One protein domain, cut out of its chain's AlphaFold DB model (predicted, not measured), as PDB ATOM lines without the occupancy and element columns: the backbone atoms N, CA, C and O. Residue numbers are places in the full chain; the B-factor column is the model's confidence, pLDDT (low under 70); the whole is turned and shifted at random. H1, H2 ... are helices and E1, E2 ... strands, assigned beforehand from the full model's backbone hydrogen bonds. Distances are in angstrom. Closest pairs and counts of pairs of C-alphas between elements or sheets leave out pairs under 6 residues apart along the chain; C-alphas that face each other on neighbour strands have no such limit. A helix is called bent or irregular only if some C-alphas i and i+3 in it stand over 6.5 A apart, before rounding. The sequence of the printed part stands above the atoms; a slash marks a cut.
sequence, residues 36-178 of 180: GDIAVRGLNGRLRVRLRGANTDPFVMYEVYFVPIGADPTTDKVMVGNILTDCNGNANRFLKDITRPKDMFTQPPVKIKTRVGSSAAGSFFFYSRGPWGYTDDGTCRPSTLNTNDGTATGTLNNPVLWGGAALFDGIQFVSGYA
ATOM      1  N   GLY A  36      18.274 -16.085 -15.535       70.81
ATOM      2  CA  GLY A  36      17.307 -17.085 -15.082       70.81
ATOM      3  C   GLY A  36      17.944 -18.223 -14.280       70.81
ATOM      4  O   GLY A  36      19.100 -18.576 -14.492       70.81
ATOM      5  N   ASP A  37      17.197 -18.814 -13.348       74.44
ATOM      6  CA  ASP A  37      17.522 -20.111 -12.754       74.44
ATOM      7  C   ASP A  37      16.261 -20.889 -12.370       74.44
ATOM      8  O   ASP A  37      15.218 -20.313 -12.041       74.44
ATOM      9  N   ILE A  38      16.368 -22.217 -12.390       79.69
ATOM     10  CA  ILE A  38      15.328 -23.126 -11.919       79.69
ATOM     11  C   ILE A  38      15.879 -24.055 -10.847       79.69
ATOM     12  O   ILE A  38      16.985 -24.583 -10.934       79.69
ATOM     13  N   ALA A  39      15.077 -24.274  -9.815       78.69
ATOM     14  CA  ALA A  39      15.398 -25.177  -8.733       78.69
ATOM     15  C   ALA A  39      14.247 -26.147  -8.485       78.69
ATOM     16  O   ALA A  39      13.114 -25.744  -8.204       78.69
ATOM     17  N   VAL A  40      14.560 -27.440  -8.506       76.62
ATOM     18  CA  VAL A  40      13.651 -28.498  -8.063       76.62
ATOM     19  C   VAL A  40      13.629 -28.517  -6.531       76.62
ATOM     20  O   VAL A  40      14.669 -28.554  -5.870       76.62
ATOM     21  N   ARG A  41      12.437 -28.431  -5.935       78.50
ATOM     22  CA  ARG A  41      12.239 -28.317  -4.484       78.50
ATOM     23  C   ARG A  41      11.317 -29.405  -3.943       78.50
ATOM     24  O   ARG A  41      10.201 -29.608  -4.430       78.50
ATOM     25  N   GLY A  42      11.765 -30.024  -2.853       70.56
ATOM     26  CA  GLY A  42      11.024 -31.037  -2.104       70.56
ATOM     27  C   GLY A  42      10.895 -32.378  -2.830       70.56
ATOM     28  O   GLY A  42      11.217 -32.512  -4.008       70.56
ATOM     29  N   LEU A  43      10.365 -33.375  -2.120       67.19
ATOM     30  CA  LEU A  43      10.280 -34.764  -2.594       67.19
ATOM     31  C   LEU A  43       9.434 -34.943  -3.864       67.19
ATOM     32  O   LEU A  43       9.676 -35.873  -4.626       67.19
ATOM     33  N   ASN A  44       8.486 -34.040  -4.123       67.81
ATOM     34  CA  ASN A  44       7.618 -34.067  -5.309       67.81
ATOM     35  C   ASN A  44       8.156 -33.235  -6.486       67.81
ATOM     36  O   ASN A  44       7.510 -33.162  -7.529       67.81
ATOM     37  N   GLY A  45       9.311 -32.587  -6.313       77.06
ATOM     38  CA  GLY A  45       9.979 -31.813  -7.350       77.06
ATOM     39  C   GLY A  45       9.186 -30.603  -7.845       77.06
ATOM     40  O   GLY A  45       8.934 -30.462  -9.037       77.06
ATOM     41  N   ARG A  46       8.761 -29.719  -6.936       83.94
ATOM     42  CA  ARG A  46       8.160 -28.437  -7.341       83.94
ATOM     43  C   ARG A  46       9.234 -27.556  -7.960       83.94
ATOM     44  O   ARG A  46      10.317 -27.438  -7.394       83.94
ATOM     45  N   LEU A  47       8.926 -26.906  -9.071       83.19
ATOM     46  CA  LEU A  47       9.890 -26.082  -9.793       83.19
ATOM     47  C   LEU A  47       9.781 -24.635  -9.338       83.19
ATOM     48  O   LEU A  47       8.769 -23.990  -9.598       83.19
ATOM     49  N   ARG A  48      10.792 -24.135  -8.626       86.00
ATOM     50  CA  ARG A  48      10.928 -22.707  -8.327       86.00
ATOM     51  C   ARG A  48      11.778 -22.080  -9.414       86.00
ATOM     52  O   ARG A  48      12.908 -22.514  -9.595       86.00
ATOM     53  N   VAL A  49      11.260 -21.056 -10.072       86.06
ATOM     54  CA  VAL A  49      12.015 -20.283 -11.052       86.06
ATOM     55  C   VAL A  49      12.263 -18.884 -10.531       86.06
ATOM     56  O   VAL A  49      11.398 -18.259  -9.902       86.06
ATOM     57  N   ARG A  50      13.477 -18.416 -10.802       84.44
ATOM     58  CA  ARG A  50      13.904 -17.045 -10.602       84.44
ATOM     59  C   ARG A  50      14.290 -16.457 -11.952       84.44
ATOM     60  O   ARG A  50      15.163 -17.004 -12.607       84.44
ATOM     61  N   LEU A  51      13.637 -15.374 -12.350       84.12
ATOM     62  CA  LEU A  51      13.951 -14.596 -13.552       84.12
ATOM     63  C   LEU A  51      14.288 -13.169 -13.127       84.12
ATOM     64  O   LEU A  51      13.711 -12.680 -12.149       84.12
ATOM     65  N   ARG A  52      15.210 -12.513 -13.829       79.56
ATOM     66  CA  ARG A  52      15.546 -11.101 -13.624       79.56
ATOM     67  C   ARG A  52      15.844 -10.406 -14.938       79.56
ATOM     68  O   ARG A  52      16.553 -10.963 -15.772       79.56
ATOM     69  N   GLY A  53      15.398  -9.157 -15.027       73.50
ATOM     70  CA  GLY A  53      15.674  -8.291 -16.166       73.50
ATOM     71  C   GLY A  53      14.891  -8.674 -17.413       73.50
ATOM     72  O   GLY A  53      15.399  -8.459 -18.493       73.50
ATOM     73  N   ALA A  54      13.713  -9.276 -17.264       75.56
ATOM     74  CA  ALA A  54      12.731  -9.363 -18.340       75.56
ATOM     75  C   ALA A  54      12.119  -7.982 -18.631       75.56
ATOM     76  O   ALA A  54      12.238  -7.058 -17.819       75.56
ATOM     77  N   ASN A  55      11.391  -7.866 -19.735       71.75
ATOM     78  CA  ASN A  55      10.602  -6.696 -20.078       71.75
ATOM     79  C   ASN A  55       9.637  -6.363 -18.932       71.75
ATOM     80  O   ASN A  55       8.973  -7.233 -18.352       71.75
ATOM     81  N   THR A  56       9.619  -5.081 -18.575       71.00
ATOM     82  CA  THR A  56       8.848  -4.537 -17.452       71.00
ATOM     83  C   THR A  56       7.524  -3.936 -17.903       71.00
ATOM     84  O   THR A  56       6.572  -3.913 -17.125       71.00
ATOM     85  N   ASP A  57       7.463  -3.480 -19.157       63.59
ATOM     86  CA  ASP A  57       6.292  -2.865 -19.769       63.59
ATOM     87  C   ASP A  57       6.083  -3.383 -21.203       63.59
ATOM     88  O   ASP A  57       6.806  -2.988 -22.123       63.59
ATOM     89  N   PRO A  58       5.121  -4.290 -21.410       66.19
ATOM     90  CA  PRO A  58       4.381  -5.026 -20.384       66.19
ATOM     91  C   PRO A  58       5.246  -6.128 -19.747       66.19
ATOM     92  O   PRO A  58       6.185  -6.645 -20.357       66.19
ATOM     93  N   PHE A  59       4.893  -6.537 -18.527       72.81
ATOM     94  CA  PHE A  59       5.467  -7.731 -17.906       72.81
ATOM     95  C   PHE A  59       5.139  -9.004 -18.724       72.81
ATOM     96  O   PHE A  59       4.164  -9.047 -19.476       72.81
ATOM     97  N   VAL A  60       5.950 -10.063 -18.602       77.50
ATOM     98  CA  VAL A  60       6.027 -11.175 -19.577       77.50
ATOM     99  C   VAL A  60       5.661 -12.536 -18.981       77.50
ATOM    100  O   VAL A  60       6.030 -12.884 -17.853       77.50
ATOM    101  N   MET A  61       4.906 -13.318 -19.758       81.31
ATOM    102  CA  MET A  61       4.646 -14.723 -19.462       81.31
ATOM    103  C   MET A  61       5.651 -15.620 -20.171       81.31
ATOM    104  O   MET A  61       5.889 -15.473 -21.363       81.31
ATOM    105  N   TYR A  62       6.159 -16.613 -19.450       83.50
ATOM    106  CA  TYR A  62       7.035 -17.644 -19.977       83.50
ATOM    107  C   TYR A  62       6.373 -19.015 -19.884       83.50
ATOM    108  O   TYR A  62       5.809 -19.384 -18.848       83.50
ATOM    109  N   GLU A  63       6.486 -19.793 -20.953       84.44
ATOM    110  CA  GLU A  63       6.243 -21.231 -20.945       84.44
ATOM    111  C   GLU A  63       7.547 -21.990 -20.772       84.44
ATOM    112  O   GLU A  63       8.570 -21.640 -21.357       84.44
ATOM    113  N   VAL A  64       7.494 -23.038 -19.955       87.06
ATOM    114  CA  VAL A  64       8.655 -23.844 -19.609       87.06
ATOM    115  C   VAL A  64       8.436 -25.266 -20.094       87.06
ATOM    116  O   VAL A  64       7.458 -25.927 -19.730       87.06
ATOM    117  N   TYR A  65       9.388 -25.744 -20.883       86.50
ATOM    118  CA  TYR A  65       9.441 -27.108 -21.391       86.50
ATOM    119  C   TYR A  65      10.624 -27.838 -20.777       86.50
ATOM    120  O   TYR A  65      11.633 -27.220 -20.458       86.50
ATOM    121  N   PHE A  66      10.504 -29.147 -20.614       86.56
ATOM    122  CA  PHE A  66      11.584 -30.022 -20.189       86.56
ATOM    123  C   PHE A  66      11.908 -31.016 -21.297       86.56
ATOM    124  O   PHE A  66      10.998 -31.633 -21.851       86.56
ATOM    125  N   VAL A  67      13.196 -31.192 -21.579       84.00
ATOM    126  CA  VAL A  67      13.703 -32.224 -22.486       84.00
ATOM    127  C   VAL A  67      14.660 -33.118 -21.696       84.00
ATOM    128  O   VAL A  67      15.653 -32.609 -21.167       84.00
ATOM    129  N   PRO A  68      14.392 -34.431 -21.597       82.69
ATOM    130  CA  PRO A  68      15.338 -35.384 -21.023       82.69
ATOM    131  C   PRO A  68      16.663 -35.429 -21.799       82.69
ATOM    132  O   PRO A  68      16.691 -35.219 -23.011       82.69
ATOM    133  N   ILE A  69      17.767 -35.760 -21.126       80.50
ATOM    134  CA  ILE A  69      19.042 -36.021 -21.816       80.50
ATOM    135  C   ILE A  69      18.855 -37.138 -22.852       80.50
ATOM    136  O   ILE A  69      18.317 -38.198 -22.538       80.50
ATOM    137  N   GLY A  70      19.341 -36.897 -24.073       73.56
ATOM    138  CA  GLY A  70      19.303 -37.857 -25.179       73.56
ATOM    139  C   GLY A  70      17.964 -37.949 -25.914       73.56
ATOM    140  O   GLY A  70      17.870 -38.724 -26.860       73.56
ATOM    141  N   ALA A  71      16.953 -37.181 -25.501       76.62
ATOM    142  CA  ALA A  71      15.663 -37.118 -26.180       76.62
ATOM    143  C   ALA A  71      15.675 -36.096 -27.326       76.62
ATOM    144  O   ALA A  71      16.458 -35.139 -27.302       76.62
ATOM    145  N   ASP A  72      14.791 -36.279 -28.311       72.25
ATOM    146  CA  ASP A  72      14.635 -35.323 -29.404       72.25
ATOM    147  C   ASP A  72      13.887 -34.087 -28.879       72.25
ATOM    148  O   ASP A  72      12.724 -34.175 -28.475       72.25
ATOM    149  N   PRO A  73      14.506 -32.901 -28.867       69.25
ATOM    150  CA  PRO A  73      13.874 -31.744 -28.265       69.25
ATOM    151  C   PRO A  73      12.750 -31.159 -29.166       69.25
ATOM    152  O   PRO A  73      11.898 -30.403 -28.682       69.25
ATOM    153  N   THR A  74      12.635 -31.605 -30.431       68.31
ATOM    154  CA  THR A  74      11.500 -31.315 -31.329       68.31
ATOM    155  C   THR A  74      10.253 -32.142 -30.986       68.31
ATOM    156  O   THR A  74       9.150 -31.588 -30.992       68.31
ATOM    157  N   THR A  75      10.382 -33.426 -30.642       70.00
ATOM    158  CA  THR A  75       9.228 -34.331 -30.453       70.00
ATOM    159  C   THR A  75       8.978 -34.722 -29.003       70.00
ATOM    160  O   THR A  75       7.825 -34.872 -28.608       70.00
ATOM    161  N   ASP A  76      10.029 -34.825 -28.192       74.94
ATOM    162  CA  ASP A  76       9.985 -35.478 -26.876       74.94
ATOM    163  C   ASP A  76       9.961 -34.476 -25.712       74.94
ATOM    164  O   ASP A  76      10.039 -34.837 -24.533       74.94
ATOM    165  N   LYS A  77       9.848 -33.185 -26.029       78.12
ATOM    166  CA  LYS A  77       9.698 -32.122 -25.037       78.12
ATOM    167  C   LYS A  77       8.368 -32.237 -24.292       78.12
ATOM    168  O   LYS A  77       7.309 -32.465 -24.872       78.12
ATOM    169  N   VAL A  78       8.404 -31.956 -22.995       85.19
ATOM    170  CA  VAL A  78       7.224 -31.957 -22.127       85.19
ATOM    171  C   VAL A  78       6.982 -30.549 -21.601       85.19
ATOM    172  O   VAL A  78       7.855 -29.974 -20.955       85.19
ATOM    173  N   MET A  79       5.793 -29.985 -21.825       85.75
ATOM    174  CA  MET A  79       5.400 -28.726 -21.182       85.75
ATOM    175  C   MET A  79       5.251 -28.963 -19.673       85.75
ATOM    176  O   MET A  79       4.423 -29.771 -19.239       85.75
ATOM    177  N   VAL A  80       6.061 -28.284 -18.855       88.69
ATOM    178  CA  VAL A  80       6.104 -28.474 -17.391       88.69
ATOM    179  C   VAL A  80       5.454 -27.344 -16.602       88.69
ATOM    180  O   VAL A  80       5.256 -27.488 -15.398       88.69
ATOM    181  N   GLY A  81       5.095 -26.241 -17.252       90.00
ATOM    182  CA  GLY A  81       4.277 -25.188 -16.664       90.00
ATOM    183  C   GLY A  81       4.639 -23.805 -17.177       90.00
ATOM    184  O   GLY A  81       5.429 -23.638 -18.103       90.00
ATOM    185  N   ASN A  82       4.060 -22.806 -16.531       88.38
ATOM    186  CA  ASN A  82       4.221 -21.401 -16.851       88.38
ATOM    187  C   ASN A  82       4.801 -20.642 -15.654       88.38
ATOM    188  O   ASN A  82       4.581 -21.003 -14.490       88.38
ATOM    189  N   ILE A  83       5.486 -19.539 -15.940       87.69
ATOM    190  CA  ILE A  83       5.835 -18.525 -14.948       87.69
ATOM    191  C   ILE A  83       5.616 -17.130 -15.515       87.69
ATOM    192  O   ILE A  83       5.608 -16.929 -16.722       87.69
ATOM    193  N   LEU A  84       5.421 -16.173 -14.621       83.81
ATOM    194  CA  LEU A  84       5.117 -14.797 -14.948       83.81
ATOM    195  C   LEU A  84       6.071 -13.876 -14.213       83.81
ATOM    196  O   LEU A  84       6.350 -14.101 -13.025       83.81
ATOM    197  N   THR A  85       6.540 -12.852 -14.913       82.06
ATOM    198  CA  THR A  85       7.299 -11.772 -14.298       82.06
ATOM    199  C   THR A  85       6.359 -10.756 -13.660       82.06
ATOM    200  O   THR A  85       5.174 -10.666 -13.990       82.06
ATOM    201  N   ASP A  86       6.875 -10.049 -12.663       79.75
ATOM    202  CA  ASP A  86       6.264  -8.858 -12.103       79.75
ATOM    203  C   ASP A  86       6.567  -7.629 -12.973       79.75
ATOM    204  O   ASP A  86       7.337  -7.688 -13.929       79.75
ATOM    205  N   CYS A  87       5.973  -6.500 -12.599       78.25
ATOM    206  CA  CYS A  87       6.158  -5.185 -13.215       78.25
ATOM    207  C   CYS A  87       7.605  -4.662 -13.204       78.25
ATOM    208  O   CYS A  87       7.887  -3.652 -13.831       78.25
ATOM    209  N   ASN A  88       8.537  -5.338 -12.525       81.06
ATOM    210  CA  ASN A  88       9.965  -5.024 -12.567       81.06
ATOM    211  C   ASN A  88      10.752  -6.031 -13.419       81.06
ATOM    212  O   ASN A  88      11.979  -6.089 -13.316       81.06
ATOM    213  N   GLY A  89      10.071  -6.881 -14.195       78.31
ATOM    214  CA  GLY A  89      10.730  -7.878 -15.034       78.31
ATOM    215  C   GLY A  89      11.361  -9.010 -14.225       78.31
ATOM    216  O   GLY A  89      12.303  -9.663 -14.680       78.31
ATOM    217  N   ASN A  90      10.895  -9.243 -12.995       84.81
ATOM    218  CA  ASN A  90      11.431 -10.286 -12.129       84.81
ATOM    219  C   ASN A  90      10.407 -11.387 -11.890       84.81
ATOM    220  O   ASN A  90       9.212 -11.149 -11.770       84.81
ATOM    221  N   ALA A  91      10.873 -12.617 -11.721       86.00
ATOM    222  CA  ALA A  91      10.053 -13.700 -11.197       86.00
ATOM    223  C   ALA A  91      10.791 -14.384 -10.049       86.00
ATOM    224  O   ALA A  91      12.002 -14.564 -10.096       86.00
ATOM    225  N   ASN A  92      10.070 -14.780  -9.003       86.94
ATOM    226  CA  ASN A  92      10.596 -15.639  -7.940       86.94
ATOM    227  C   ASN A  92       9.464 -16.500  -7.377       86.94
ATOM    228  O   ASN A  92       8.983 -16.287  -6.262       86.94
ATOM    229  N   ARG A  93       8.964 -17.418  -8.202       87.12
ATOM    230  CA  ARG A  93       7.709 -18.139  -7.956       87.12
ATOM    231  C   ARG A  93       7.840 -19.598  -8.370       87.12
ATOM    232  O   ARG A  93       8.804 -19.997  -9.018       87.12
ATOM    233  N   PHE A  94       6.880 -20.413  -7.947       90.56
ATOM    234  CA  PHE A  94       6.765 -21.768  -8.467       90.56
ATOM    235  C   PHE A  94       6.065 -21.766  -9.824       90.56
ATOM    236  O   PHE A  94       5.150 -20.964 -10.017       90.56
ATOM    237  N   LEU A  95       6.451 -22.687 -10.711       90.88
ATOM    238  CA  LEU A  95       5.708 -22.948 -11.943       90.88
ATOM    239  C   LEU A  95       4.283 -23.372 -11.619       90.88
ATOM    240  O   LEU A  95       4.052 -24.123 -10.664       90.88
ATOM    241  N   LYS A  96       3.348 -22.918 -12.445       91.06
ATOM    242  CA  LYS A  96       1.922 -23.239 -12.361       91.06
ATOM    243  C   LYS A  96       1.379 -23.557 -13.742       91.06
ATOM    244  O   LYS A  96       1.937 -23.100 -14.732       91.06
ATOM    245  N   ASP A  97       0.279 -24.292 -13.786       88.19
ATOM    246  CA  ASP A  97      -0.567 -24.312 -14.976       88.19
ATOM    247  C   ASP A  97      -1.371 -23.029 -15.029       88.19
ATOM    248  O   ASP A  97      -2.028 -22.669 -14.050       88.19
ATOM    249  N   ILE A  98      -1.295 -22.328 -16.151       82.12
ATOM    250  CA  ILE A  98      -2.020 -21.081 -16.358       82.12
ATOM    251  C   ILE A  98      -2.816 -21.245 -17.636       82.12
ATOM    252  O   ILE A  98      -2.235 -21.460 -18.689       82.12
ATOM    253  N   THR A  99      -4.141 -21.159 -17.547       76.25
ATOM    254  CA  THR A  99      -5.026 -21.084 -18.720       76.25
ATOM    255  C   THR A  99      -5.850 -19.799 -18.723       76.25
ATOM    256  O   THR A  99      -6.345 -19.388 -19.765       76.25
ATOM    257  N   ARG A 100      -5.949 -19.123 -17.570       73.88
ATOM    258  CA  ARG A 100      -6.577 -17.803 -17.378       73.88
ATOM    259  C   ARG A 100      -5.796 -16.958 -16.357       73.88
ATOM    260  O   ARG A 100      -5.131 -17.533 -15.493       73.88
ATOM    261  N   PRO A 101      -5.910 -15.612 -16.353       71.25
ATOM    262  CA  PRO A 101      -5.091 -14.741 -15.494       71.25
ATOM    263  C   PRO A 101      -5.099 -15.116 -14.001       71.25
ATOM    264  O   PRO A 101      -4.075 -15.070 -13.318       71.25
ATOM    265  N   LYS A 102      -6.264 -15.535 -13.488       74.94
ATOM    266  CA  LYS A 102      -6.466 -15.887 -12.073       74.94
ATOM    267  C   LYS A 102      -5.622 -17.085 -11.620       74.94
ATOM    268  O   LYS A 102      -5.284 -17.177 -10.439       74.94
ATOM    269  N   ASP A 103      -5.257 -17.977 -12.539       80.88
ATOM    270  CA  ASP A 103      -4.576 -19.229 -12.216       80.88
ATOM    271  C   ASP A 103      -3.197 -19.016 -11.586       80.88
ATOM    272  O   ASP A 103      -2.802 -19.782 -10.703       80.88
ATOM    273  N   MET A 104      -2.509 -17.919 -11.918       76.25
ATOM    274  CA  MET A 104      -1.261 -17.546 -11.243       76.25
ATOM    275  C   MET A 104      -1.437 -17.450  -9.721       76.25
ATOM    276  O   MET A 104      -0.527 -17.775  -8.956       76.25
ATOM    277  N   PHE A 105      -2.613 -17.057  -9.243       77.62
ATOM    278  CA  PHE A 105      -2.878 -16.922  -7.814       77.62
ATOM    279  C   PHE A 105      -3.532 -18.171  -7.233       77.62
ATOM    280  O   PHE A 105      -3.188 -18.562  -6.120       77.62
ATOM    281  N   THR A 106      -4.418 -18.827  -7.984       83.31
ATOM    282  CA  THR A 106      -5.244 -19.919  -7.451       83.31
ATOM    283  C   THR A 106      -4.711 -21.319  -7.704       83.31
ATOM    284  O   THR A 106      -4.993 -22.204  -6.900       83.31
ATOM    285  N   GLN A 107      -3.958 -21.552  -8.781       87.50
ATOM    286  CA  GLN A 107      -3.492 -22.901  -9.099       87.50
ATOM    287  C   GLN A 107      -2.340 -23.323  -8.181       87.50
ATOM    288  O   GLN A 107      -1.509 -22.486  -7.789       87.50
ATOM    289  N   PRO A 108      -2.266 -24.613  -7.818       90.69
ATOM    290  CA  PRO A 108      -1.141 -25.140  -7.069       90.69
ATOM    291  C   PRO A 108       0.134 -25.171  -7.934       90.69
ATOM    292  O   PRO A 108       0.056 -25.224  -9.161       90.69
ATOM    293  N   PRO A 109       1.325 -25.177  -7.310       91.50
ATOM    294  CA  PRO A 109       2.578 -25.431  -8.012       91.50
ATOM    295  C   PRO A 109       2.580 -26.753  -8.785       91.50
ATOM    296  O   PRO A 109       2.163 -27.783  -8.240       91.50
ATOM    297  N   VAL A 110       3.154 -26.749  -9.990       89.38
ATOM    298  CA  VAL A 110       3.375 -27.979 -10.756       89.38
ATOM    299  C   VAL A 110       4.389 -28.867 -10.035       89.38
ATOM    300  O   VAL A 110       5.356 -28.403  -9.419       89.38
ATOM    301  N   LYS A 111       4.153 -30.176 -10.103       87.31
ATOM    302  CA  LYS A 111       5.061 -31.214  -9.622       87.31
ATOM    303  C   LYS A 111       5.742 -31.824 -10.838       87.31
ATOM    304  O   LYS A 111       5.084 -32.496 -11.624       87.31
ATOM    305  N   ILE A 112       7.047 -31.622 -11.006       80.62
ATOM    306  CA  ILE A 112       7.720 -32.126 -12.210       80.62
ATOM    307  C   ILE A 112       7.674 -33.654 -12.294       80.62
ATOM    308  O   ILE A 112       7.530 -34.210 -13.377       80.62
ATOM    309  N   LYS A 113       7.686 -34.341 -11.145       80.06
ATOM    310  CA  LYS A 113       7.661 -35.806 -11.106       80.06
ATOM    311  C   LYS A 113       6.422 -36.418 -11.757       80.06
ATOM    312  O   LYS A 113       6.492 -37.526 -12.270       80.06
ATOM    313  N   THR A 114       5.294 -35.705 -11.750       80.88
ATOM    314  CA  THR A 114       4.066 -36.177 -12.409       80.88
ATOM    315  C   THR A 114       4.072 -35.921 -13.916       80.88
ATOM    316  O   THR A 114       3.219 -36.456 -14.608       80.88
ATOM    317  N   ARG A 115       4.990 -35.084 -14.416       82.19
ATOM    318  CA  ARG A 115       5.099 -34.689 -15.830       82.19
ATOM    319  C   ARG A 115       6.151 -35.503 -16.568       82.19
ATOM    320  O   ARG A 115       5.915 -35.929 -17.686       82.19
ATOM    321  N   VAL A 116       7.309 -35.691 -15.937       78.31
ATOM    322  CA  VAL A 116       8.515 -36.237 -16.586       78.31
ATOM    323  C   VAL A 116       9.021 -37.518 -15.907       78.31
ATOM    324  O   VAL A 116      10.125 -37.976 -16.178       78.31
ATOM    325  N   GLY A 117       8.232 -38.096 -14.993       73.00
ATOM    326  CA  GLY A 117       8.615 -39.278 -14.216       73.00
ATOM    327  C   GLY A 117       9.614 -38.968 -13.099       73.00
ATOM    328  O   GLY A 117       9.736 -37.828 -12.647       73.00
ATOM    329  N   SER A 118      10.319 -39.986 -12.596       64.69
ATOM    330  CA  SER A 118      11.372 -39.821 -11.587       64.69
ATOM    331  C   SER A 118      12.530 -38.997 -12.156       64.69
ATOM    332  O   SER A 118      13.477 -39.563 -12.678       64.69
ATOM    333  N   SER A 119      12.403 -37.669 -12.066       59.88
ATOM    334  CA  SER A 119      13.414 -36.637 -12.296       59.88
ATOM    335  C   SER A 119      14.542 -37.075 -13.238       59.88
ATOM    336  O   SER A 119      15.663 -37.163 -12.782       59.88
ATOM    337  N   ALA A 120      14.298 -37.392 -14.510       64.81
ATOM    338  CA  ALA A 120      15.425 -37.623 -15.418       64.81
ATOM    339  C   ALA A 120      16.314 -36.363 -15.449       64.81
ATOM    340  O   ALA A 120      15.808 -35.246 -15.298       64.81
ATOM    341  N   ALA A 121      17.627 -36.521 -15.607       76.06
ATOM    342  CA  ALA A 121      18.471 -35.384 -15.948       76.06
ATOM    343  C   ALA A 121      18.035 -34.833 -17.321       76.06
ATOM    344  O   ALA A 121      17.579 -35.586 -18.187       76.06
ATOM    345  N   GLY A 122      18.127 -33.523 -17.521       79.12
ATOM    346  CA  GLY A 122      17.628 -32.868 -18.728       79.12
ATOM    347  C   GLY A 122      17.783 -31.358 -18.690       79.12
ATOM    348  O   GLY A 122      18.474 -30.813 -17.832       79.12
ATOM    349  N   SER A 123      17.109 -30.688 -19.613       82.50
ATOM    350  CA  SER A 123      17.181 -29.238 -19.782       82.50
ATOM    351  C   SER A 123      15.790 -28.626 -19.761       82.50
ATOM    352  O   SER A 123      14.856 -29.144 -20.374       82.50
ATOM    353  N   PHE A 124      15.657 -27.507 -19.058       82.69
ATOM    354  CA  PHE A 124      14.485 -26.649 -19.105       82.69
ATOM    355  C   PHE A 124      14.674 -25.553 -20.141       82.69
ATOM    356  O   PHE A 124      15.701 -24.884 -20.132       82.69
ATOM    357  N   PHE A 125      13.661 -25.332 -20.968       81.50
ATOM    358  CA  PHE A 125      13.644 -24.315 -22.013       81.50
ATOM    359  C   PHE A 125      12.520 -23.329 -21.742       81.50
ATOM    360  O   PHE A 125      11.377 -23.741 -21.538       81.50
ATOM    361  N   PHE A 126      12.850 -22.042 -21.742       81.12
ATOM    362  CA  PHE A 126      11.917 -20.954 -21.486       81.12
ATOM    363  C   PHE A 126      11.576 -20.249 -22.791       81.12
ATOM    364  O   PHE A 126      12.471 -19.805 -23.503       81.12
ATOM    365  N   TYR A 127      10.285 -20.106 -23.067       78.75
ATOM    366  CA  TYR A 127       9.774 -19.398 -24.236       78.75
ATOM    367  C   TYR A 127       8.911 -18.242 -23.777       78.75
ATOM    368  O   TYR A 127       7.979 -18.438 -22.990       78.75
ATOM    369  N   SER A 128       9.206 -17.045 -24.277       76.12
ATOM    370  CA  SER A 128       8.350 -15.893 -24.045       76.12
ATOM    371  C   SER A 128       7.043 -16.090 -24.805       76.12
ATOM    372  O   SER A 128       7.007 -16.475 -25.971       76.12
ATOM    373  N   ARG A 129       5.941 -15.827 -24.117       73.94
ATOM    374  CA  ARG A 129       4.581 -15.782 -24.663       73.94
ATOM    375  C   ARG A 129       4.183 -14.349 -24.994       73.94
ATOM    376  O   ARG A 129       3.049 -14.094 -25.405       73.94
ATOM    377  N   GLY A 130       5.123 -13.429 -24.799       67.69
ATOM    378  CA  GLY A 130       4.907 -12.007 -24.878       67.69
ATOM    379  C   GLY A 130       4.195 -11.450 -23.641       67.69
ATOM    380  O   GLY A 130       4.197 -12.071 -22.568       67.69
ATOM    381  N   PRO A 131       3.601 -10.261 -23.809       66.81
ATOM    382  CA  PRO A 131       2.897  -9.538 -22.766       66.81
ATOM    383  C   PRO A 131       1.896 -10.394 -21.997       66.81
ATOM    384  O   PRO A 131       1.111 -11.148 -22.580       66.81
ATOM    385  N   TRP A 132       1.850 -10.207 -20.686       68.00
ATOM    386  CA  TRP A 132       0.693 -10.570 -19.884       68.00
ATOM    387  C   TRP A 132       0.260  -9.345 -19.069       68.00
ATOM    388  O   TRP A 132       1.081  -8.502 -18.747       68.00
ATOM    389  N   GLY A 133      -1.033  -9.208 -18.773       61.12
ATOM    390  CA  GLY A 133      -1.611  -8.007 -18.152       61.12
ATOM    391  C   GLY A 133      -2.028  -6.909 -19.143       61.12
ATOM    392  O   GLY A 133      -1.549  -6.854 -20.269       61.12
ATOM    393  N   TYR A 134      -2.980  -6.064 -18.734       46.50
ATOM    394  CA  TYR A 134      -3.465  -4.907 -19.512       46.50
ATOM    395  C   TYR A 134      -3.621  -3.636 -18.662       46.50
ATOM    396  O   TYR A 134      -4.058  -2.599 -19.144       46.50
ATOM    397  N   THR A 135      -3.267  -3.681 -17.381       51.09
ATOM    398  CA  THR A 135      -3.476  -2.553 -16.471       51.09
ATOM    399  C   THR A 135      -2.228  -2.327 -15.639       51.09
ATOM    400  O   THR A 135      -1.985  -3.056 -14.680       51.09
ATOM    401  N   ASP A 136      -1.466  -1.294 -15.998       52.06
ATOM    402  CA  ASP A 136      -0.566  -0.609 -15.070       52.06
ATOM    403  C   ASP A 136      -1.397   0.307 -14.155       52.06
ATOM    404  O   ASP A 136      -1.322   1.530 -14.181       52.06
ATOM    405  N   ASP A 137      -2.289  -0.301 -13.372       56.69
ATOM    406  CA  ASP A 137      -3.005   0.380 -12.290       56.69
ATOM    407  C   ASP A 137      -2.167   0.402 -10.994       56.69
ATOM    408  O   ASP A 137      -2.693   0.610  -9.900       56.69
ATOM    409  N   GLY A 138      -0.860   0.123 -11.100       57.12
ATOM    410  CA  GLY A 138       0.059  -0.026  -9.975       57.12
ATOM    411  C   GLY A 138      -0.152  -1.294  -9.139       57.12
ATOM    412  O   GLY A 138       0.584  -1.513  -8.175       57.12
ATOM    413  N   THR A 139      -1.122  -2.160  -9.465       65.25
ATOM    414  CA  THR A 139      -1.379  -3.373  -8.665       65.25
ATOM    415  C   THR A 139      -0.484  -4.550  -9.050       65.25
ATOM    416  O   THR A 139      -0.451  -5.550  -8.324       65.25
ATOM    417  N   CYS A 140       0.237  -4.449 -10.176       66.06
ATOM    418  CA  CYS A 140       1.020  -5.528 -10.789       66.06
ATOM    419  C   CYS A 140       0.218  -6.843 -10.842       66.06
ATOM    420  O   CYS A 140       0.740  -7.938 -10.596       66.06
ATOM    421  N   ARG A 141      -1.095  -6.716 -11.096       64.75
ATOM    422  CA  ARG A 141      -2.021  -7.828 -11.258       64.75
ATOM    423  C   ARG A 141      -2.467  -7.928 -12.709       64.75
ATOM    424  O   ARG A 141      -2.769  -6.933 -13.356       64.75
ATOM    425  N   PRO A 142      -2.592  -9.151 -13.205       61.34
ATOM    426  CA  PRO A 142      -3.020  -9.394 -14.564       61.34
ATOM    427  C   PRO A 142      -4.518  -9.303 -14.763       61.34
ATOM    428  O   PRO A 142      -5.312  -9.917 -14.050       61.34
ATOM    429  N   SER A 143      -4.888  -8.626 -15.833       63.94
ATOM    430  CA  SER A 143      -6.248  -8.582 -16.362       63.94
ATOM    431  C   SER A 143      -6.376  -9.318 -17.702       63.94
ATOM    432  O   SER A 143      -7.468  -9.782 -18.024       63.94
ATOM    433  N   THR A 144      -5.267  -9.529 -18.425       63.53
ATOM    434  CA  THR A 144      -5.271 -10.044 -19.806       63.53
ATOM    435  C   THR A 144      -4.170 -11.079 -20.027       63.53
ATOM    436  O   THR A 144      -3.083 -10.977 -19.462       63.53
ATOM    437  N   LEU A 145      -4.458 -12.097 -20.837       64.44
ATOM    438  CA  LEU A 145      -3.475 -13.041 -21.367       64.44
ATOM    439  C   LEU A 145      -3.330 -12.812 -22.868       64.44
ATOM    440  O   LEU A 145      -4.298 -12.429 -23.521       64.44
ATOM    441  N   ASN A 146      -2.159 -13.124 -23.416       65.31
ATOM    442  CA  ASN A 146      -2.012 -13.270 -24.855       65.31
ATOM    443  C   ASN A 146      -2.697 -14.581 -25.292       65.31
ATOM    444  O   ASN A 146      -2.206 -15.682 -25.018       65.31
ATOM    445  N   THR A 147      -3.871 -14.473 -25.907       59.25
ATOM    446  CA  THR A 147      -4.720 -15.593 -26.344       59.25
ATOM    447  C   THR A 147      -4.976 -15.524 -27.846       59.25
ATOM    448  O   THR A 147      -4.922 -14.447 -28.440       59.25
ATOM    449  N   ASN A 148      -5.267 -16.671 -28.467       59.22
ATOM    450  CA  ASN A 148      -5.442 -16.790 -29.926       59.22
ATOM    451  C   ASN A 148      -6.566 -15.897 -30.472       59.22
ATOM    452  O   ASN A 148      -6.546 -15.532 -31.642       59.22
ATOM    453  N   ASP A 149      -7.536 -15.546 -29.629       56.06
ATOM    454  CA  ASP A 149      -8.681 -14.699 -29.967       56.06
ATOM    455  C   ASP A 149      -8.617 -13.300 -29.319       56.06
ATOM    456  O   ASP A 149      -9.560 -12.520 -29.445       56.06
ATOM    457  N   GLY A 150      -7.526 -12.973 -28.615       59.91
ATOM    458  CA  GLY A 150      -7.344 -11.698 -27.917       59.91
ATOM    459  C   GLY A 150      -8.236 -11.498 -26.685       59.91
ATOM    460  O   GLY A 150      -8.291 -10.393 -26.145       59.91
ATOM    461  N   THR A 151      -8.947 -12.531 -26.217       60.84
ATOM    462  CA  THR A 151      -9.838 -12.454 -25.050       60.84
ATOM    463  C   THR A 151      -9.200 -13.035 -23.786       60.84
ATOM    464  O   THR A 151      -8.443 -14.000 -23.832       60.84
ATOM    465  N   ALA A 152      -9.559 -12.522 -22.606       58.38
ATOM    466  CA  ALA A 152      -9.028 -13.019 -21.326       58.38
ATOM    467  C   ALA A 152      -9.424 -14.477 -20.992       58.38
ATOM    468  O   ALA A 152      -8.840 -15.087 -20.093       58.38
ATOM    469  N   THR A 153     -10.431 -15.017 -21.684       61.84
ATOM    470  CA  THR A 153     -10.927 -16.397 -21.548       61.84
ATOM    471  C   THR A 153     -10.537 -17.296 -22.718       61.84
ATOM    472  O   THR A 153     -10.891 -18.474 -22.712       61.84
ATOM    473  N   GLY A 154      -9.860 -16.744 -23.723       56.72
ATOM    474  CA  GLY A 154      -9.444 -17.459 -24.916       56.72
ATOM    475  C   GLY A 154      -8.379 -18.507 -24.639       56.72
ATOM    476  O   GLY A 154      -7.739 -18.531 -23.585       56.72
ATOM    477  N   THR A 155      -8.151 -19.376 -25.619       60.19
ATOM    478  CA  THR A 155      -7.035 -20.324 -25.535       60.19
ATOM    479  C   THR A 155      -5.728 -19.552 -25.622       60.19
ATOM    480  O   THR A 155      -5.576 -18.694 -26.491       60.19
ATOM    481  N   LEU A 156      -4.770 -19.875 -24.760       59.78
ATOM    482  CA  LEU A 156      -3.455 -19.254 -24.786       59.78
ATOM    483  C   LEU A 156      -2.753 -19.422 -26.141       59.78
ATOM    484  O   LEU A 156      -2.594 -20.537 -26.629       59.78
ATOM    485  N   ASN A 157      -2.288 -18.294 -26.676       55.09
ATOM    486  CA  ASN A 157      -1.035 -18.052 -27.385       55.09
ATOM    487  C   ASN A 157      -0.179 -19.099 -28.144       55.09
ATOM    488  O   ASN A 157       0.781 -18.607 -28.699       55.09
ATOM    489  N   ASN A 158      -0.216 -20.433 -27.937       52.16
ATOM    490  CA  ASN A 158       1.014 -21.292 -27.819       52.16
ATOM    491  C   ASN A 158       2.213 -20.854 -28.686       52.16
ATOM    492  O   ASN A 158       2.053 -20.756 -29.901       52.16
ATOM    493  N   PRO A 159       3.386 -20.541 -28.083       52.62
ATOM    494  CA  PRO A 159       4.496 -20.020 -28.850       52.62
ATOM    495  C   PRO A 159       4.845 -21.113 -29.846       52.62
ATOM    496  O   PRO A 159       4.805 -22.305 -29.513       52.62
ATOM    497  N   VAL A 160       5.130 -20.721 -31.083       53.88
ATOM    498  CA  VAL A 160       5.587 -21.694 -32.063       53.88
ATOM    499  C   VAL A 160       6.952 -22.151 -31.583       53.88
ATOM    500  O   VAL A 160       7.953 -21.457 -31.724       53.88
ATOM    501  N   LEU A 161       6.962 -23.312 -30.937       54.88
ATOM    502  CA  LEU A 161       8.185 -23.929 -30.484       54.88
ATOM    503  C   LEU A 161       8.978 -24.210 -31.748       54.88
ATOM    504  O   LEU A 161       8.523 -24.977 -32.597       54.88
ATOM    505  N   TRP A 162      10.146 -23.576 -31.840       60.53
ATOM    506  CA  TRP A 162      11.166 -23.922 -32.814       60.53
ATOM    507  C   TRP A 162      10.815 -23.430 -34.225       60.53
ATOM    508  O   TRP A 162      11.147 -24.047 -35.232       60.53
ATOM    509  N   GLY A 163      10.039 -22.343 -34.309       53.00
ATOM    510  CA  GLY A 163       9.655 -21.720 -35.580       53.00
ATOM    511  C   GLY A 163       8.824 -22.608 -36.520       53.00
ATOM    512  O   GLY A 163       8.587 -22.229 -37.662       53.00
ATOM    513  N   GLY A 164       8.369 -23.787 -36.073       49.09
ATOM    514  CA  GLY A 164       7.621 -24.741 -36.898       49.09
ATOM    515  C   GLY A 164       8.499 -25.620 -37.801       49.09
ATOM    516  O   GLY A 164       7.959 -26.391 -38.591       49.09
ATOM    517  N   ALA A 165       9.828 -25.546 -37.665       49.56
ATOM    518  CA  ALA A 165      10.812 -26.395 -38.343       49.56
ATOM    519  C   ALA A 165      11.886 -26.874 -37.340       49.56
ATOM    520  O   ALA A 165      11.816 -26.574 -36.155       49.56
ATOM    521  N   ALA A 166      12.882 -27.652 -37.772       45.31
ATOM    522  CA  ALA A 166      13.951 -28.169 -36.902       45.31
ATOM    523  C   ALA A 166      14.976 -27.087 -36.468       45.31
ATOM    524  O   ALA A 166      16.181 -27.322 -36.525       45.31
ATOM    525  N   LEU A 167      14.522 -25.887 -36.089       45.50
ATOM    526  CA  LEU A 167      15.365 -24.735 -35.754       45.50
ATOM    527  C   LEU A 167      15.045 -24.217 -34.350       45.50
ATOM    528  O   LEU A 167      13.887 -24.035 -34.001       45.50
ATOM    529  N   PHE A 168      16.065 -23.946 -33.540       48.50
ATOM    530  CA  PHE A 168      15.925 -23.444 -32.168       48.50
ATOM    531  C   PHE A 168      15.605 -21.935 -32.132       48.50
ATOM    532  O   PHE A 168      16.399 -21.147 -31.634       48.50
ATOM    533  N   ASP A 169      14.457 -21.518 -32.665       56.72
ATOM    534  CA  ASP A 169      14.044 -20.107 -32.646       56.72
ATOM    535  C   ASP A 169      13.122 -19.787 -31.443       56.72
ATOM    536  O   ASP A 169      12.256 -20.591 -31.073       56.72
ATOM    537  N   GLY A 170      13.319 -18.620 -30.814       61.28
ATOM    538  CA  GLY A 170      12.465 -18.059 -29.753       61.28
ATOM    539  C   GLY A 170      12.724 -18.520 -28.306       61.28
ATOM    540  O   GLY A 170      11.919 -18.219 -27.411       61.28
ATOM    541  N   ILE A 171      13.814 -19.248 -28.037       68.31
ATOM    542  CA  ILE A 171      14.219 -19.601 -26.663       68.31
ATOM    543  C   ILE A 171      14.796 -18.372 -25.967       68.31
ATOM    544  O   ILE A 171      15.723 -17.753 -26.458       68.31
ATOM    545  N   GLN A 172      14.292 -18.074 -24.775       70.19
ATOM    546  CA  GLN A 172      14.758 -16.946 -23.963       70.19
ATOM    547  C   GLN A 172      15.907 -17.344 -23.043       70.19
ATOM    548  O   GLN A 172      16.763 -16.538 -22.701       70.19
ATOM    549  N   PHE A 173      15.877 -18.592 -22.569       71.94
ATOM    550  CA  PHE A 173      16.845 -19.116 -21.616       71.94
ATOM    551  C   PHE A 173      16.751 -20.641 -21.511       71.94
ATOM    552  O   PHE A 173      15.664 -21.222 -21.622       71.94
ATOM    553  N   VAL A 174      17.890 -21.284 -21.236       74.56
ATOM    554  CA  VAL A 174      18.000 -22.724 -20.978       74.56
ATOM    555  C   VAL A 174      18.617 -22.963 -19.605       74.56
ATOM    556  O   VAL A 174      19.615 -22.346 -19.243       74.56
ATOM    557  N   SER A 175      18.058 -23.899 -18.839       73.25
ATOM    558  CA  SER A 175      18.612 -24.303 -17.546       73.25
ATOM    559  C   SER A 175      18.760 -25.812 -17.452       73.25
ATOM    560  O   SER A 175      17.775 -26.546 -17.525       73.25
ATOM    561  N   GLY A 176      19.993 -26.277 -17.268       71.31
ATOM    562  CA  GLY A 176      20.277 -27.688 -17.044       71.31
ATOM    563  C   GLY A 176      19.801 -28.156 -15.668       71.31
ATOM    564  O   GLY A 176      19.919 -27.450 -14.667       71.31
ATOM    565  N   TYR A 177      19.300 -29.382 -15.616       72.38
ATOM    566  CA  TYR A 177      18.940 -30.084 -14.398       72.38
ATOM    567  C   TYR A 177      19.593 -31.458 -14.392       72.38
ATOM    568  O   TYR A 177      19.262 -32.328 -15.192       72.38
ATOM    569  N   ALA A 178      20.514 -31.654 -13.457       64.44
ATOM    570  CA  ALA A 178      21.083 -32.956 -13.165       64.44
ATOM    571  C   ALA A 178      20.404 -33.534 -11.921       64.44
ATOM    572  O   ALA A 178      20.161 -32.820 -10.942       64.44
TER     573      ALA A 178
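What this domain is: This is residues 36 to 178 of the 180 residues of an uncharacterized protein of Acidiferrobacteraceae bacterium (UniProt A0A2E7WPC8). Two antiparallel sheets face each other as a small sandwich: a strongly twisted sheet of four strands, E4, E3, E6 and E7, and a smaller sheet of three, E1, E2 and E5, their strands crossed at 49 degrees. At both sides the sheets' edge strands come near each other, E1 with E7 and E4 with E5, while H3 lies beyond the larger sheet, away from the smaller one, and the long unnamed stretch 132 to 160 loops out past the end of E6. The printed part has 143 residues with seven named strands and three named helices of four residues each, in the order E1 E2 E3 E4 E5 H1 H2 E6 H3 E7. The class is mostly strand, though under half of the residues are in named elements. The whole is compact, with a radius of gyration of the C-alphas of 14.7 A and spans of 45 by 36 by 27 A.

Where its parts are: E1 covers residues 36 to 41, 16.3 A from first to last C-alpha, and begins with C-alpha 36 at (17.307, -17.085, -15.082). E2, residues 46 to 52, is 19.9 A long; E3, residues 60 to 68, 26.0 A; E4, residues 78 to 84, 18.7 A; and E5, residues 91 to 94, 9.1 A. H1 is residues 103 to 106, 4.9 A, and H2 is residues 113 to 116, 5.6 A. E6, residues 122 to 131, is the longest strand at 27.9 A and ends with C-alpha 131 at (2.897, -9.538, -22.766). H3 is residues 161 to 164 and is neither bent nor irregular, but only just: C-alphas 161 and 164 are 6.5 A apart. E7, residues 171 to 177, is 16.8 A long and ends with C-alpha 177 at (18.940, -30.084, -14.398).

How they stand to each other: In the sandwich, two sheets face to face, the facing parts are 9.2 A centre to centre and their best planes 13 degrees apart. The larger sheet runs E4 E3 E6 E7, all antiparallel. E3 and E4 are a hairpin, with N 62 and O 83 2.8 A apart, within hydrogen-bond range; so are N 65 and O 125 of E3 and E6, 2.9 A, and N 124 and O 175 of E6 and E7, 2.8 A. The smaller sheet runs E1 E2 E5, all antiparallel: E1 and E2 are a hairpin with N 39 and O 48 at 2.8 A, and N 49 and O 93 of E2 and E5 are 2.9 A apart, both within range. Between the sheets, the closest C-alphas of E1 and E7 are those of Asp 37 and Ser 175, 6.5 A apart, and those of E4 and E5 are Leu 84 and Ala 91, 6.3 A. H2 is on the larger sheet at a height of 8.5 A over the sheet, over none of its strands, but only just: two of its four C-alphas fall on E4. H3 only grazes that sheet with residues 161 to 162; H1 is on neither sheet. The three helices are too short for an O i to N i+4 pair; their O i to N i+3 pairs within range are 1 of 1 in H1 and 0 of 1 in H2 and H3.

The domain as a whole: The two C-alphas farthest apart are those of Gly 70 and Asp 137, 46.1 A. The printed part has no cut. The link from E6 to H3, 29 residues, is long; those from E1 to E2 and from H2 to E6 are tight. The mean pLDDT of the printed part is 72.8, and 52 residues are under 70, among them residues 130 to 171.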